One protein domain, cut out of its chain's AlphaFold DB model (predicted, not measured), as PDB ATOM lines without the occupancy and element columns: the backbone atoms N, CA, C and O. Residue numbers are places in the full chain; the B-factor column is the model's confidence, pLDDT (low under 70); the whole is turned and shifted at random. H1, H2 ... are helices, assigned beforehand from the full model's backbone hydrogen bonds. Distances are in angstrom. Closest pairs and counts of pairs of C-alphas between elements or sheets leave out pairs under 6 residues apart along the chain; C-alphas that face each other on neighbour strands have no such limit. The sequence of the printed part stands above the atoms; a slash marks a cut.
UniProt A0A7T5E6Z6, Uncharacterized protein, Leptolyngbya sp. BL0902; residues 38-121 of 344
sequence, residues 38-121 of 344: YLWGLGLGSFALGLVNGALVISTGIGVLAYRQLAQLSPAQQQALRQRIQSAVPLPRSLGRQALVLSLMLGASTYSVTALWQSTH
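What this domain is: This is residues 38 to 121 of the 344 residues of an uncharacterized protein of Leptolyngbya sp. BL0902 (UniProt A0A7T5E6Z6). The long helix H4 and H2 pack along each other, running opposite ways, and H1 folds back from the first residues of H2 so that the two make a narrow V, joined near their link. The short H3 sits past the last residues of H2 and touches no helix. The printed part has 84 residues, with four named helices in the order H1, H2, H3, H4 and no named strand; its class is all helix. It is loose, with a radius of gyration of the C-alphas of 14.8 A, and spans 40 by 31 by 19 A.

Where its parts are: Find C-alpha 95 at (140.098, 145.701, 211.874); from there H4, residues 95 to 120, runs 37.2 A to C-alpha 120 at (135.955, 143.883, 248.817). H2, residues 54 to 72, is 27.7 A long. H1 begins at C-alpha 38, at (136.457, 162.490, 218.720), and runs 21.6 A to residue 52. H3 covers residues 75 to 86 and is 16.3 A long.

How they stand to each other: Look first at Gly 63 and Ser 103, the closest C-alphas of H2 and H4, 5.0 A apart. These helices touch at a shallow tilt of 27 degrees, opposite ways. H1 and H2 form a helical hairpin at a shallow tilt of 26 degrees; H1 touches with residues 46 to 50 alone and H2 with residues 56 to 60 alone, the closest C-alphas being those of Gly 50 and Val 57, 4.8 A apart. H1 is apart from H3 and H4. H3 is apart from H4, and only just apart from H2, with the closest C-alphas 8.1 A apart. Every O i to N i+4 pair is within hydrogen-bond range in H2, H3 and H4, and 10 of 11 are in H1.

The domain as a whole: The C-alphas farthest apart, those of Ala 76 and His 121, are 43.6 A from each other. The printed part has no cut and no long link. Residues 72 to 77 and 83 to 90 stand free. Mean pLDDT of the printed part is 71.9; look for values under 70 at residues 45 to 59 and 113 to 121, among others.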
ATOM      1  N   TYR A  38     137.134 163.633 218.098       73.94
ATOM      2  CA  TYR A  38     136.457 162.490 218.720       73.94
ATOM      3  C   TYR A  38     137.277 161.842 219.843       73.94
ATOM      4  O   TYR A  38     136.734 161.531 220.901       73.94
ATOM      5  N   LEU A  39     138.585 161.661 219.639       73.88
ATOM      6  CA  LEU A  39     139.476 161.095 220.659       73.88
ATOM      7  C   LEU A  39     139.633 162.027 221.868       73.88
ATOM      8  O   LEU A  39     139.656 161.555 223.003       73.88
ATOM      9  N   TRP A  40     139.687 163.340 221.640       77.75
ATOM     10  CA  TRP A  40     139.710 164.346 222.702       77.75
ATOM     11  C   TRP A  40     138.385 164.416 223.455       77.75
ATOM     12  O   TRP A  40     138.402 164.492 224.680       77.75
ATOM     13  N   GLY A  41     137.250 164.329 222.755       75.06
ATOM     14  CA  GLY A  41     135.928 164.257 223.381       75.06
ATOM     15  C   GLY A  41     135.775 163.026 224.278       75.06
ATOM     16  O   GLY A  41     135.318 163.148 225.411       75.06
ATOM     17  N   LEU A  42     136.239 161.859 223.815       73.31
ATOM     18  CA  LEU A  42     136.297 160.640 224.629       73.31
ATOM     19  C   LEU A  42     137.239 160.792 225.831       73.31
ATOM     20  O   LEU A  42     136.868 160.429 226.943       73.31
ATOM     21  N   GLY A  43     138.428 161.368 225.634       69.50
ATOM     22  CA  GLY A  43     139.395 161.593 226.710       69.50
ATOM     23  C   GLY A  43     138.880 162.544 227.795       69.50
ATOM     24  O   GLY A  43     138.991 162.237 228.979       69.50
ATOM     25  N   LEU A  44     138.268 163.666 227.404       71.69
ATOM     26  CA  LEU A  44     137.670 164.637 228.327       71.69
ATOM     27  C   LEU A  44     136.441 164.070 229.043       71.69
ATOM     28  O   LEU A  44     136.297 164.272 230.247       71.69
ATOM     29  N   GLY A  45     135.590 163.320 228.336       69.25
ATOM     30  CA  GLY A  45     134.438 162.641 228.931       69.25
ATOM     31  C   GLY A  45     134.852 161.613 229.987       69.25
ATOM     32  O   GLY A  45     134.339 161.637 231.104       69.25
ATOM     33  N   SER A  46     135.841 160.770 229.677       56.25
ATOM     34  CA  SER A  46     136.394 159.806 230.637       56.25
ATOM     35  C   SER A  46     137.150 160.467 231.790       56.25
ATOM     36  O   SER A  46     137.136 159.936 232.896       56.25
ATOM     37  N   PHE A  47     137.781 161.626 231.580       56.12
ATOM     38  CA  PHE A  47     138.423 162.391 232.653       56.12
ATOM     39  C   PHE A  47     137.397 163.005 233.616       56.12
ATOM     40  O   PHE A  47     137.560 162.912 234.830       56.12
ATOM     41  N   ALA A  48     136.303 163.569 233.092       62.62
ATOM     42  CA  ALA A  48     135.217 164.120 233.902       62.62
ATOM     43  C   ALA A  48     134.478 163.031 234.704       62.62
ATOM     44  O   ALA A  48     134.246 163.202 235.898       62.62
ATOM     45  N   LEU A  49     134.186 161.880 234.085       53.09
ATOM     46  CA  LEU A  49     133.680 160.690 234.791       53.09
ATOM     47  C   LEU A  49     134.705 160.132 235.790       53.09
ATOM     48  O   LEU A  49     134.355 159.589 236.833       53.09
ATOM     49  N   GLY A  50     135.983 160.308 235.481       47.66
ATOM     50  CA  GLY A  50     137.115 159.907 236.289       47.66
ATOM     51  C   GLY A  50     137.311 160.656 237.600       47.66
ATOM     52  O   GLY A  50     137.748 160.067 238.585       47.66
ATOM     53  N   LEU A  51     136.939 161.936 237.627       50.50
ATOM     54  CA  LEU A  51     136.891 162.733 238.856       50.50
ATOM     55  C   LEU A  51     135.813 162.232 239.829       50.50
ATOM     56  O   LEU A  51     135.923 162.464 241.028       50.50
ATOM     57  N   VAL A  52     134.809 161.515 239.321       54.78
ATOM     58  CA  VAL A  52     133.777 160.852 240.129       54.78
ATOM     59  C   VAL A  52     134.190 159.419 240.488       54.78
ATOM     60  O   VAL A  52     133.788 158.907 241.528       54.78
ATOM     61  N   ASN A  53     135.017 158.765 239.661       63.44
ATOM     62  CA  ASN A  53     135.470 157.396 239.889       63.44
ATOM     63  C   ASN A  53     136.883 157.147 239.323       63.44
ATOM     64  O   ASN A  53     137.060 156.866 238.133       63.44
ATOM     65  N   GLY A  54     137.901 157.203 240.190       58.75
ATOM     66  CA  GLY A  54     139.311 157.062 239.800       58.75
ATOM     67  C   GLY A  54     139.645 155.737 239.099       58.75
ATOM     68  O   GLY A  54     140.526 155.696 238.239       58.75
ATOM     69  N   ALA A  55     138.890 154.669 239.376       59.47
ATOM     70  CA  ALA A  55     139.035 153.381 238.696       59.47
ATOM     71  C   ALA A  55     138.734 153.467 237.188       59.47
ATOM     72  O   ALA A  55     139.347 152.766 236.380       59.47
ATOM     73  N   LEU A  56     137.820 154.359 236.797       64.88
ATOM     74  CA  LEU A  56     137.385 154.523 235.413       64.88
ATOM     75  C   LEU A  56     138.429 155.260 234.562       64.88
ATOM     76  O   LEU A  56     138.589 154.959 233.378       64.88
ATOM     77  N   VAL A  57     139.207 156.166 235.167       67.88
ATOM     78  CA  VAL A  57     140.358 156.806 234.497       67.88
ATOM     79  C   VAL A  57     141.413 155.770 234.154       67.88
ATOM     80  O   VAL A  57     141.904 155.728 233.026       67.88
ATOM     81  N   ILE A  58     141.749 154.924 235.130       69.06
ATOM     82  CA  ILE A  58     142.812 153.931 234.989       69.06
ATOM     83  C   ILE A  58     142.420 152.895 233.926       69.06
ATOM     84  O   ILE A  58     143.222 152.610 233.035       69.06
ATOM     85  N   SER A  59     141.176 152.398 233.939       67.69
ATOM     86  CA  SER A  59     140.711 151.429 232.935       67.69
ATOM     87  C   SER A  59     140.657 152.026 231.526       67.69
ATOM     88  O   SER A  59     141.106 151.389 230.570       67.69
ATOM     89  N   THR A  60     140.186 153.273 231.391       70.06
ATOM     90  CA  THR A  60     140.174 153.973 230.098       70.06
ATOM     91  C   THR A  60     141.603 154.160 229.580       70.06
ATOM     92  O   THR A  60     141.875 153.893 228.409       70.06
ATOM     93  N   GLY A  61     142.536 154.557 230.451       73.75
ATOM     94  CA  GLY A  61     143.949 154.715 230.108       73.75
ATOM     95  C   GLY A  61     144.574 153.422 229.582       73.75
ATOM     96  O   GLY A  61     145.203 153.430 228.521       73.75
ATOM     97  N   ILE A  62     144.337 152.297 230.264       71.88
ATOM     98  CA  ILE A  62     144.823 150.973 229.844       71.88
ATOM     99  C   ILE A  62     144.204 150.562 228.500       71.88
ATOM    100  O   ILE A  62     144.924 150.112 227.608       71.88
ATOM    101  N   GLY A  63     142.897 150.774 228.308       73.38
ATOM    102  CA  GLY A  63     142.208 150.460 227.053       73.38
ATOM    103  C   GLY A  63     142.736 151.252 225.851       73.38
ATOM    104  O   GLY A  63     142.879 150.695 224.758       73.38
ATOM    105  N   VAL A  64     143.080 152.530 226.046       73.75
ATOM    106  CA  VAL A  64     143.697 153.379 225.012       73.75
ATOM    107  C   VAL A  64     145.134 152.942 224.718       73.75
ATOM    108  O   VAL A  64     145.534 152.898 223.551       73.75
ATOM    109  N   LEU A  65     145.907 152.583 225.748       74.25
ATOM    110  CA  LEU A  65     147.283 152.113 225.581       74.25
ATOM    111  C   LEU A  65     147.322 150.787 224.806       74.25
ATOM    112  O   LEU A  65     148.079 150.658 223.843       74.25
ATOM    113  N   ALA A  66     146.448 149.844 225.170       75.25
ATOM    114  CA  ALA A  66     146.293 148.567 224.482       75.25
ATOM    115  C   ALA A  66     145.866 148.762 223.020       75.25
ATOM    116  O   ALA A  66     146.445 148.154 222.120       75.25
ATOM    117  N   TYR A  67     144.914 149.668 222.758       75.56
ATOM    118  CA  TYR A  67     144.510 150.011 221.393       75.56
ATOM    119  C   TYR A  67     145.682 150.560 220.567       75.56
ATOM    120  O   TYR A  67     145.890 150.129 219.432       75.56
ATOM    121  N   ARG A  68     146.483 151.473 221.135       80.25
ATOM    122  CA  ARG A  68     147.669 152.010 220.450       80.25
ATOM    123  C   ARG A  68     148.714 150.940 220.166       80.25
ATOM    124  O   ARG A  68     149.265 150.937 219.070       80.25
ATOM    125  N   GLN A  69     148.966 150.036 221.110       79.38
ATOM    126  CA  GLN A  69     149.901 148.932 220.893       79.38
ATOM    127  C   GLN A  69     149.407 147.986 219.794       79.38
ATOM    128  O   GLN A  69     150.183 147.629 218.912       79.38
ATOM    129  N   LEU A  70     148.110 147.656 219.766       75.75
ATOM    130  CA  LEU A  70     147.531 146.853 218.684       75.75
ATOM    131  C   LEU A  70     147.630 147.543 217.319       75.75
ATOM    132  O   LEU A  70     147.910 146.886 216.315       75.75
ATOM    133  N   ALA A  71     147.421 148.859 217.277       77.81
ATOM    134  CA  ALA A  71     147.532 149.640 216.049       77.81
ATOM    135  C   ALA A  71     148.976 149.720 215.516       77.81
ATOM    136  O   ALA A  71     149.162 149.927 214.321       77.81
ATOM    137  N   GLN A  72     149.980 149.542 216.381       82.25
ATOM    138  CA  GLN A  72     151.402 149.551 216.018       82.25
ATOM    139  C   GLN A  72     151.958 148.168 215.634       82.25
ATOM    140  O   GLN A  72     153.091 148.090 215.162       82.25
ATOM    141  N   LEU A  73     151.196 147.082 215.816       83.38
ATOM    142  CA  LEU A  73     151.628 145.737 215.415       83.38
ATOM    143  C   LEU A  73     151.850 145.648 213.901       83.38
ATOM    144  O   LEU A  73     151.109 146.237 213.111       83.38
ATOM    145  N   SER A  74     152.844 144.853 213.494       85.94
ATOM    146  CA  SER A  74     153.127 144.636 212.076       85.94
ATOM    147  C   SER A  74     151.947 143.932 211.384       85.94
ATOM    148  O   SER A  74     151.252 143.119 212.006       85.94
ATOM    149  N   PRO A  75     151.705 144.190 210.086       82.56
ATOM    150  CA  PRO A  75     150.572 143.599 209.371       82.56
ATOM    151  C   PRO A  75     150.598 142.059 209.375       82.56
ATOM    152  O   PRO A  75     149.540 141.432 209.413       82.56
ATOM    153  N   ALA A  76     151.785 141.443 209.423       83.81
ATOM    154  CA  ALA A  76     151.941 139.993 209.545       83.81
ATOM    155  C   ALA A  76     151.477 139.463 210.918       83.81
ATOM    156  O   ALA A  76     150.739 138.479 210.993       83.81
ATOM    157  N   GLN A  77     151.835 140.147 212.010       82.69
ATOM    158  CA  GLN A  77     151.392 139.784 213.365       82.69
ATOM    159  C   GLN A  77     149.876 139.935 213.524       82.69
ATOM    160  O   GLN A  77     149.225 139.101 214.152       82.69
ATOM    161  N   GLN A  78     149.292 140.961 212.903       80.69
ATOM    162  CA  GLN A  78     147.845 141.170 212.919       80.69
ATOM    163  C   GLN A  78     147.083 140.040 212.211       80.69
ATOM    164  O   GLN A  78     146.010 139.640 212.668       80.69
ATOM    165  N   GLN A  79     147.624 139.500 211.115       82.81
ATOM    166  CA  GLN A  79     147.024 138.365 210.409       82.81
ATOM    167  C   GLN A  79     147.082 137.076 211.238       82.81
ATOM    168  O   GLN A  79     146.073 136.378 211.340       82.81
ATOM    169  N   ALA A  80     148.212 136.802 211.895       82.25
ATOM    170  CA  ALA A  80     148.354 135.647 212.782       82.25
ATOM    171  C   ALA A  80     147.406 135.731 213.993       82.25
ATOM    172  O   ALA A  80     146.723 134.760 214.327       82.25
ATOM    173  N   LEU A  81     147.298 136.913 214.613       78.81
ATOM    174  CA  LEU A  81     146.356 137.155 215.705       78.81
ATOM    175  C   LEU A  81     144.908 136.935 215.243       78.81
ATOM    176  O   LEU A  81     144.125 136.294 215.940       78.81
ATOM    177  N   ARG A  82     144.553 137.411 214.044       74.12
ATOM    178  CA  ARG A  82     143.225 137.184 213.461       74.12
ATOM    179  C   ARG A  82     142.897 135.713 213.303       74.12
ATOM    180  O   ARG A  82     141.800 135.327 213.685       74.12
ATOM    181  N   GLN A  83     143.818 134.918 212.766       83.38
ATOM    182  CA  GLN A  83     143.593 133.487 212.569       83.38
ATOM    183  C   GLN A  83     143.330 132.778 213.902       83.38
ATOM    184  O   GLN A  83     142.392 131.992 214.000       83.38
ATOM    185  N   ARG A  84     144.089 133.126 214.950       78.25
ATOM    186  CA  ARG A  84     143.918 132.548 216.292       78.25
ATOM    187  C   ARG A  84     142.652 133.016 217.006       78.25
ATOM    188  O   ARG A  84     142.050 132.247 217.744       78.25
ATOM    189  N   ILE A  85     142.240 134.270 216.821       73.81
ATOM    190  CA  ILE A  85     141.015 134.763 217.459       73.81
ATOM    191  C   ILE A  85     139.775 134.262 216.710       73.81
ATOM    192  O   ILE A  85     138.789 133.916 217.348       73.81
ATOM    193  N   GLN A  86     139.816 134.169 215.378       77.50
ATOM    194  CA  GLN A  86     138.689 133.669 214.583       77.50
ATOM    195  C   GLN A  86     138.370 132.199 214.852       77.50
ATOM    196  O   GLN A  86     137.211 131.816 214.719       77.50
ATOM    197  N   SER A  87     139.355 131.389 215.255       81.62
ATOM    198  CA  SER A  87     139.096 130.011 215.680       81.62
ATOM    199  C   SER A  87     138.406 129.925 217.043       81.62
ATOM    200  O   SER A  87     137.763 128.921 217.326       81.62
ATOM    201  N   ALA A  88     138.515 130.963 217.878       74.62
ATOM    202  CA  ALA A  88     137.947 130.985 219.224       74.62
ATOM    203  C   ALA A  88     136.628 131.772 219.321       74.62
ATOM    204  O   ALA A  88     135.757 131.406 220.105       74.62
ATOM    205  N   VAL A  89     136.467 132.860 218.556       69.06
ATOM    206  CA  VAL A  89     135.320 133.776 218.658       69.06
ATOM    207  C   VAL A  89     134.962 134.361 217.277       69.06
ATOM    208  O   VAL A  89     135.826 134.943 216.612       69.06
ATOM    209  N   PRO A  90     133.689 134.292 216.834       70.00
ATOM    210  CA  PRO A  90     133.248 134.883 215.572       70.00
ATOM    211  C   PRO A  90     133.195 136.416 215.676       70.00
ATOM    212  O   PRO A  90     132.175 137.011 216.018       70.00
ATOM    213  N   LEU A  91     134.316 137.081 215.388       66.56
ATOM    214  CA  LEU A  91     134.420 138.542 215.433       66.56
ATOM    215  C   LEU A  91     134.111 139.219 214.079       66.56
ATOM    216  O   LEU A  91     134.390 138.659 213.014       66.56
ATOM    217  N   PRO A  92     133.616 140.476 214.092       70.75
ATOM    218  CA  PRO A  92     133.318 141.257 212.888       70.75
ATOM    219  C   PRO A  92     134.553 141.468 211.998       70.75
ATOM    220  O   PRO A  92     135.663 141.640 212.488       70.75
ATOM    221  N   ARG A  93     134.374 141.501 210.669       76.44
ATOM    222  CA  ARG A  93     135.476 141.461 209.678       76.44
ATOM    223  C   ARG A  93     136.373 142.713 209.621       76.44
ATOM    224  O   ARG A  93     137.476 142.648 209.079       76.44
ATOM    225  N   SER A  94     135.945 143.856 210.159       83.94
ATOM    226  CA  SER A  94     136.705 145.117 210.075       83.94
ATOM    227  C   SER A  94     137.713 145.274 211.224       83.94
ATOM    228  O   SER A  94     137.304 145.251 212.386       83.94
ATOM    229  N   LEU A  95     138.996 145.520 210.905       69.50
ATOM    230  CA  LEU A  95     140.098 145.701 211.874       69.50
ATOM    231  C   LEU A  95     139.785 146.755 212.942       69.50
ATOM    232  O   LEU A  95     139.953 146.497 214.130       69.50
ATOM    233  N   GLY A  96     139.262 147.911 212.526       75.12
ATOM    234  CA  GLY A  96     138.917 148.992 213.450       75.12
ATOM    235  C   GLY A  96     137.868 148.577 214.484       75.12
ATOM    236  O   GLY A  96     138.040 148.855 215.665       75.12
ATOM    237  N   ARG A  97     136.820 147.843 214.072       75.69
ATOM    238  CA  ARG A  97     135.797 147.351 215.014       75.69
ATOM    239  C   ARG A  97     136.320 146.226 215.903       75.69
ATOM    240  O   ARG A  97     135.931 146.181 217.057       75.69
ATOM    241  N   GLN A  98     137.204 145.355 215.408       74.31
ATOM    242  CA  GLN A  98     137.821 144.313 216.241       74.31
ATOM    243  C   GLN A  98     138.671 144.925 217.354       74.31
ATOM    244  O   GLN A  98     138.491 144.581 218.518       74.31
ATOM    245  N   ALA A  99     139.547 145.873 217.010       74.19
ATOM    246  CA  ALA A  99     140.380 146.563 217.988       74.19
ATOM    247  C   ALA A  99     139.536 147.361 218.994       74.19
ATOM    248  O   ALA A  99     139.858 147.374 220.178       74.19
ATOM    249  N   LEU A 100     138.433 147.969 218.544       76.62
ATOM    250  CA  LEU A 100     137.502 148.687 219.417       76.62
ATOM    251  C   LEU A 100     136.772 147.734 220.370       76.62
ATOM    252  O   LEU A 100     136.746 147.992 221.565       76.62
ATOM    253  N   VAL A 101     136.239 146.612 219.879       75.88
ATOM    254  CA  VAL A 101     135.554 145.614 220.720       75.88
ATOM    255  C   VAL A 101     136.512 145.004 221.743       75.88
ATOM    256  O   VAL A 101     136.147 144.882 222.908       75.88
ATOM    257  N   LEU A 102     137.744 144.674 221.345       76.00
ATOM    258  CA  LEU A 102     138.761 144.142 222.258       76.00
ATOM    259  C   LEU A 102     139.194 145.177 223.302       76.00
ATOM    260  O   LEU A 102     139.281 144.849 224.479       76.00
ATOM    261  N   SER A 103     139.412 146.426 222.890       73.56
ATOM    262  CA  SER A 103     139.711 147.548 223.789       73.56
ATOM    263  C   SER A 103     138.585 147.772 224.803       73.56
ATOM    264  O   SER A 103     138.851 147.929 225.993       73.56
ATOM    265  N   LEU A 104     137.329 147.708 224.355       74.00
ATOM    266  CA  LEU A 104     136.152 147.924 225.193       74.00
ATOM    267  C   LEU A 104     135.920 146.755 226.159       74.00
ATOM    268  O   LEU A 104     135.651 146.987 227.332       74.00
ATOM    269  N   MET A 105     136.105 145.512 225.704       78.00
ATOM    270  CA  MET A 105     136.095 144.322 226.563       78.00
ATOM    271  C   MET A 105     137.194 144.375 227.623       78.00
ATOM    272  O   MET A 105     136.932 144.097 228.791       78.00
ATOM    273  N   LEU A 106     138.408 144.769 227.234       77.88
ATOM    274  CA  LEU A 106     139.527 144.896 228.162       77.88
ATOM    275  C   LEU A 106     139.254 145.996 229.195       77.88
ATOM    276  O   LEU A 106     139.370 145.744 230.389       77.88
ATOM    277  N   GLY A 107     138.811 147.176 228.754       74.06
ATOM    278  CA  GLY A 107     138.465 148.288 229.640       74.06
ATOM    279  C   GLY A 107     137.318 147.957 230.599       74.06
ATOM    280  O   GLY A 107     137.415 148.257 231.787       74.06
ATOM    281  N   ALA A 108     136.265 147.287 230.117       72.25
ATOM    282  CA  ALA A 108     135.149 146.837 230.949       72.25
ATOM    283  C   ALA A 108     135.590 145.781 231.972       72.25
ATOM    284  O   ALA A 108     135.230 145.881 233.141       72.25
ATOM    285  N   SER A 109     136.418 144.814 231.563       72.88
ATOM    286  CA  SER A 109     136.981 143.799 232.463       72.88
ATOM    287  C   SER A 109     137.840 144.436 233.558       72.88
ATOM    288  O   SER A 109     137.617 144.197 234.745       72.88
ATOM    289  N   THR A 110     138.760 145.331 233.183       72.50
ATOM    290  CA  THR A 110     139.589 146.068 234.142       72.50
ATOM    291  C   THR A 110     138.733 146.906 235.090       72.50
ATOM    292  O   THR A 110     138.977 146.890 236.293       72.50
ATOM    293  N   TYR A 111     137.700 147.594 234.596       72.62
ATOM    294  CA  TYR A 111     136.798 148.364 235.452       72.62
ATOM    295  C   TYR A 111     136.052 147.475 236.453       72.62
ATOM    296  O   TYR A 111     136.075 147.779 237.639       72.62
ATOM    297  N   SER A 112     135.460 146.360 236.013       70.69
ATOM    298  CA  SER A 112     134.755 145.422 236.896       70.69
ATOM    299  C   SER A 112     135.670 144.875 237.990       70.69
ATOM    300  O   SER A 112     135.284 144.857 239.154       70.69
ATOM    301  N   VAL A 113     136.909 144.513 237.642       65.38
ATOM    302  CA  VAL A 113     137.944 144.085 238.597       65.38
ATOM    303  C   VAL A 113     138.257 145.186 239.612       65.38
ATOM    304  O   VAL A 113     138.322 144.925 240.810       65.38
ATOM    305  N   THR A 114     138.406 146.427 239.150       66.75
ATOM    306  CA  THR A 114     138.772 147.561 240.014       66.75
ATOM    307  C   THR A 114     137.603 148.011 240.902       66.75
ATOM    308  O   THR A 114     137.804 148.395 242.054       66.75
ATOM    309  N   ALA A 115     136.372 147.929 240.397       66.38
ATOM    310  CA  ALA A 115     135.155 148.201 241.155       66.38
ATOM    311  C   ALA A 115     134.912 147.118 242.219       66.38
ATOM    312  O   ALA A 115     134.634 147.437 243.375       66.38
ATOM    313  N   LEU A 116     135.103 145.842 241.861       65.56
ATOM    314  CA  LEU A 116     135.032 144.727 242.805       65.56
ATOM    315  C   LEU A 116     136.117 144.853 243.882       65.56
ATOM    316  O   LEU A 116     135.856 144.649 245.064       65.56
ATOM    317  N   TRP A 117     137.321 145.275 243.495       65.50
ATOM    318  CA  TRP A 117     138.417 145.559 244.416       65.50
ATOM    319  C   TRP A 117     138.048 146.613 245.469       65.50
ATOM    320  O   TRP A 117     138.226 146.362 246.662       65.50
ATOM    321  N   GLN A 118     137.464 147.745 245.059       65.81
ATOM    322  CA  GLN A 118     137.004 148.761 246.013       65.81
ATOM    323  C   GLN A 118     135.916 148.235 246.957       65.81
ATOM    324  O   GLN A 118     135.929 148.559 248.144       65.81
ATOM    325  N   SER A 119     135.024 147.374 246.461       64.31
ATOM    326  CA  SER A 119     133.961 146.780 247.274       64.31
ATOM    327  C   SER A 119     134.465 145.756 248.292       64.31
ATOM    328  O   SER A 119     133.796 145.549 249.299       64.31
ATOM    329  N   THR A 120     135.595 145.085 248.042       62.06
ATOM    330  CA  THR A 120     135.955 143.883 248.817       62.06
ATOM    331  C   THR A 120     137.033 144.133 249.878       62.06
ATOM    332  O   THR A 120     137.163 143.309 250.774       62.06
ATOM    333  N   HIS A 121     137.812 145.228 249.814       58.78
ATOM    334  CA  HIS A 121     138.881 145.602 250.780       58.78
ATOM    335  C   HIS A 121     139.886 144.479 251.163       58.78
ATOM    336  O   HIS A 121     140.729 144.645 252.046       58.78
TER     337      HIS A 121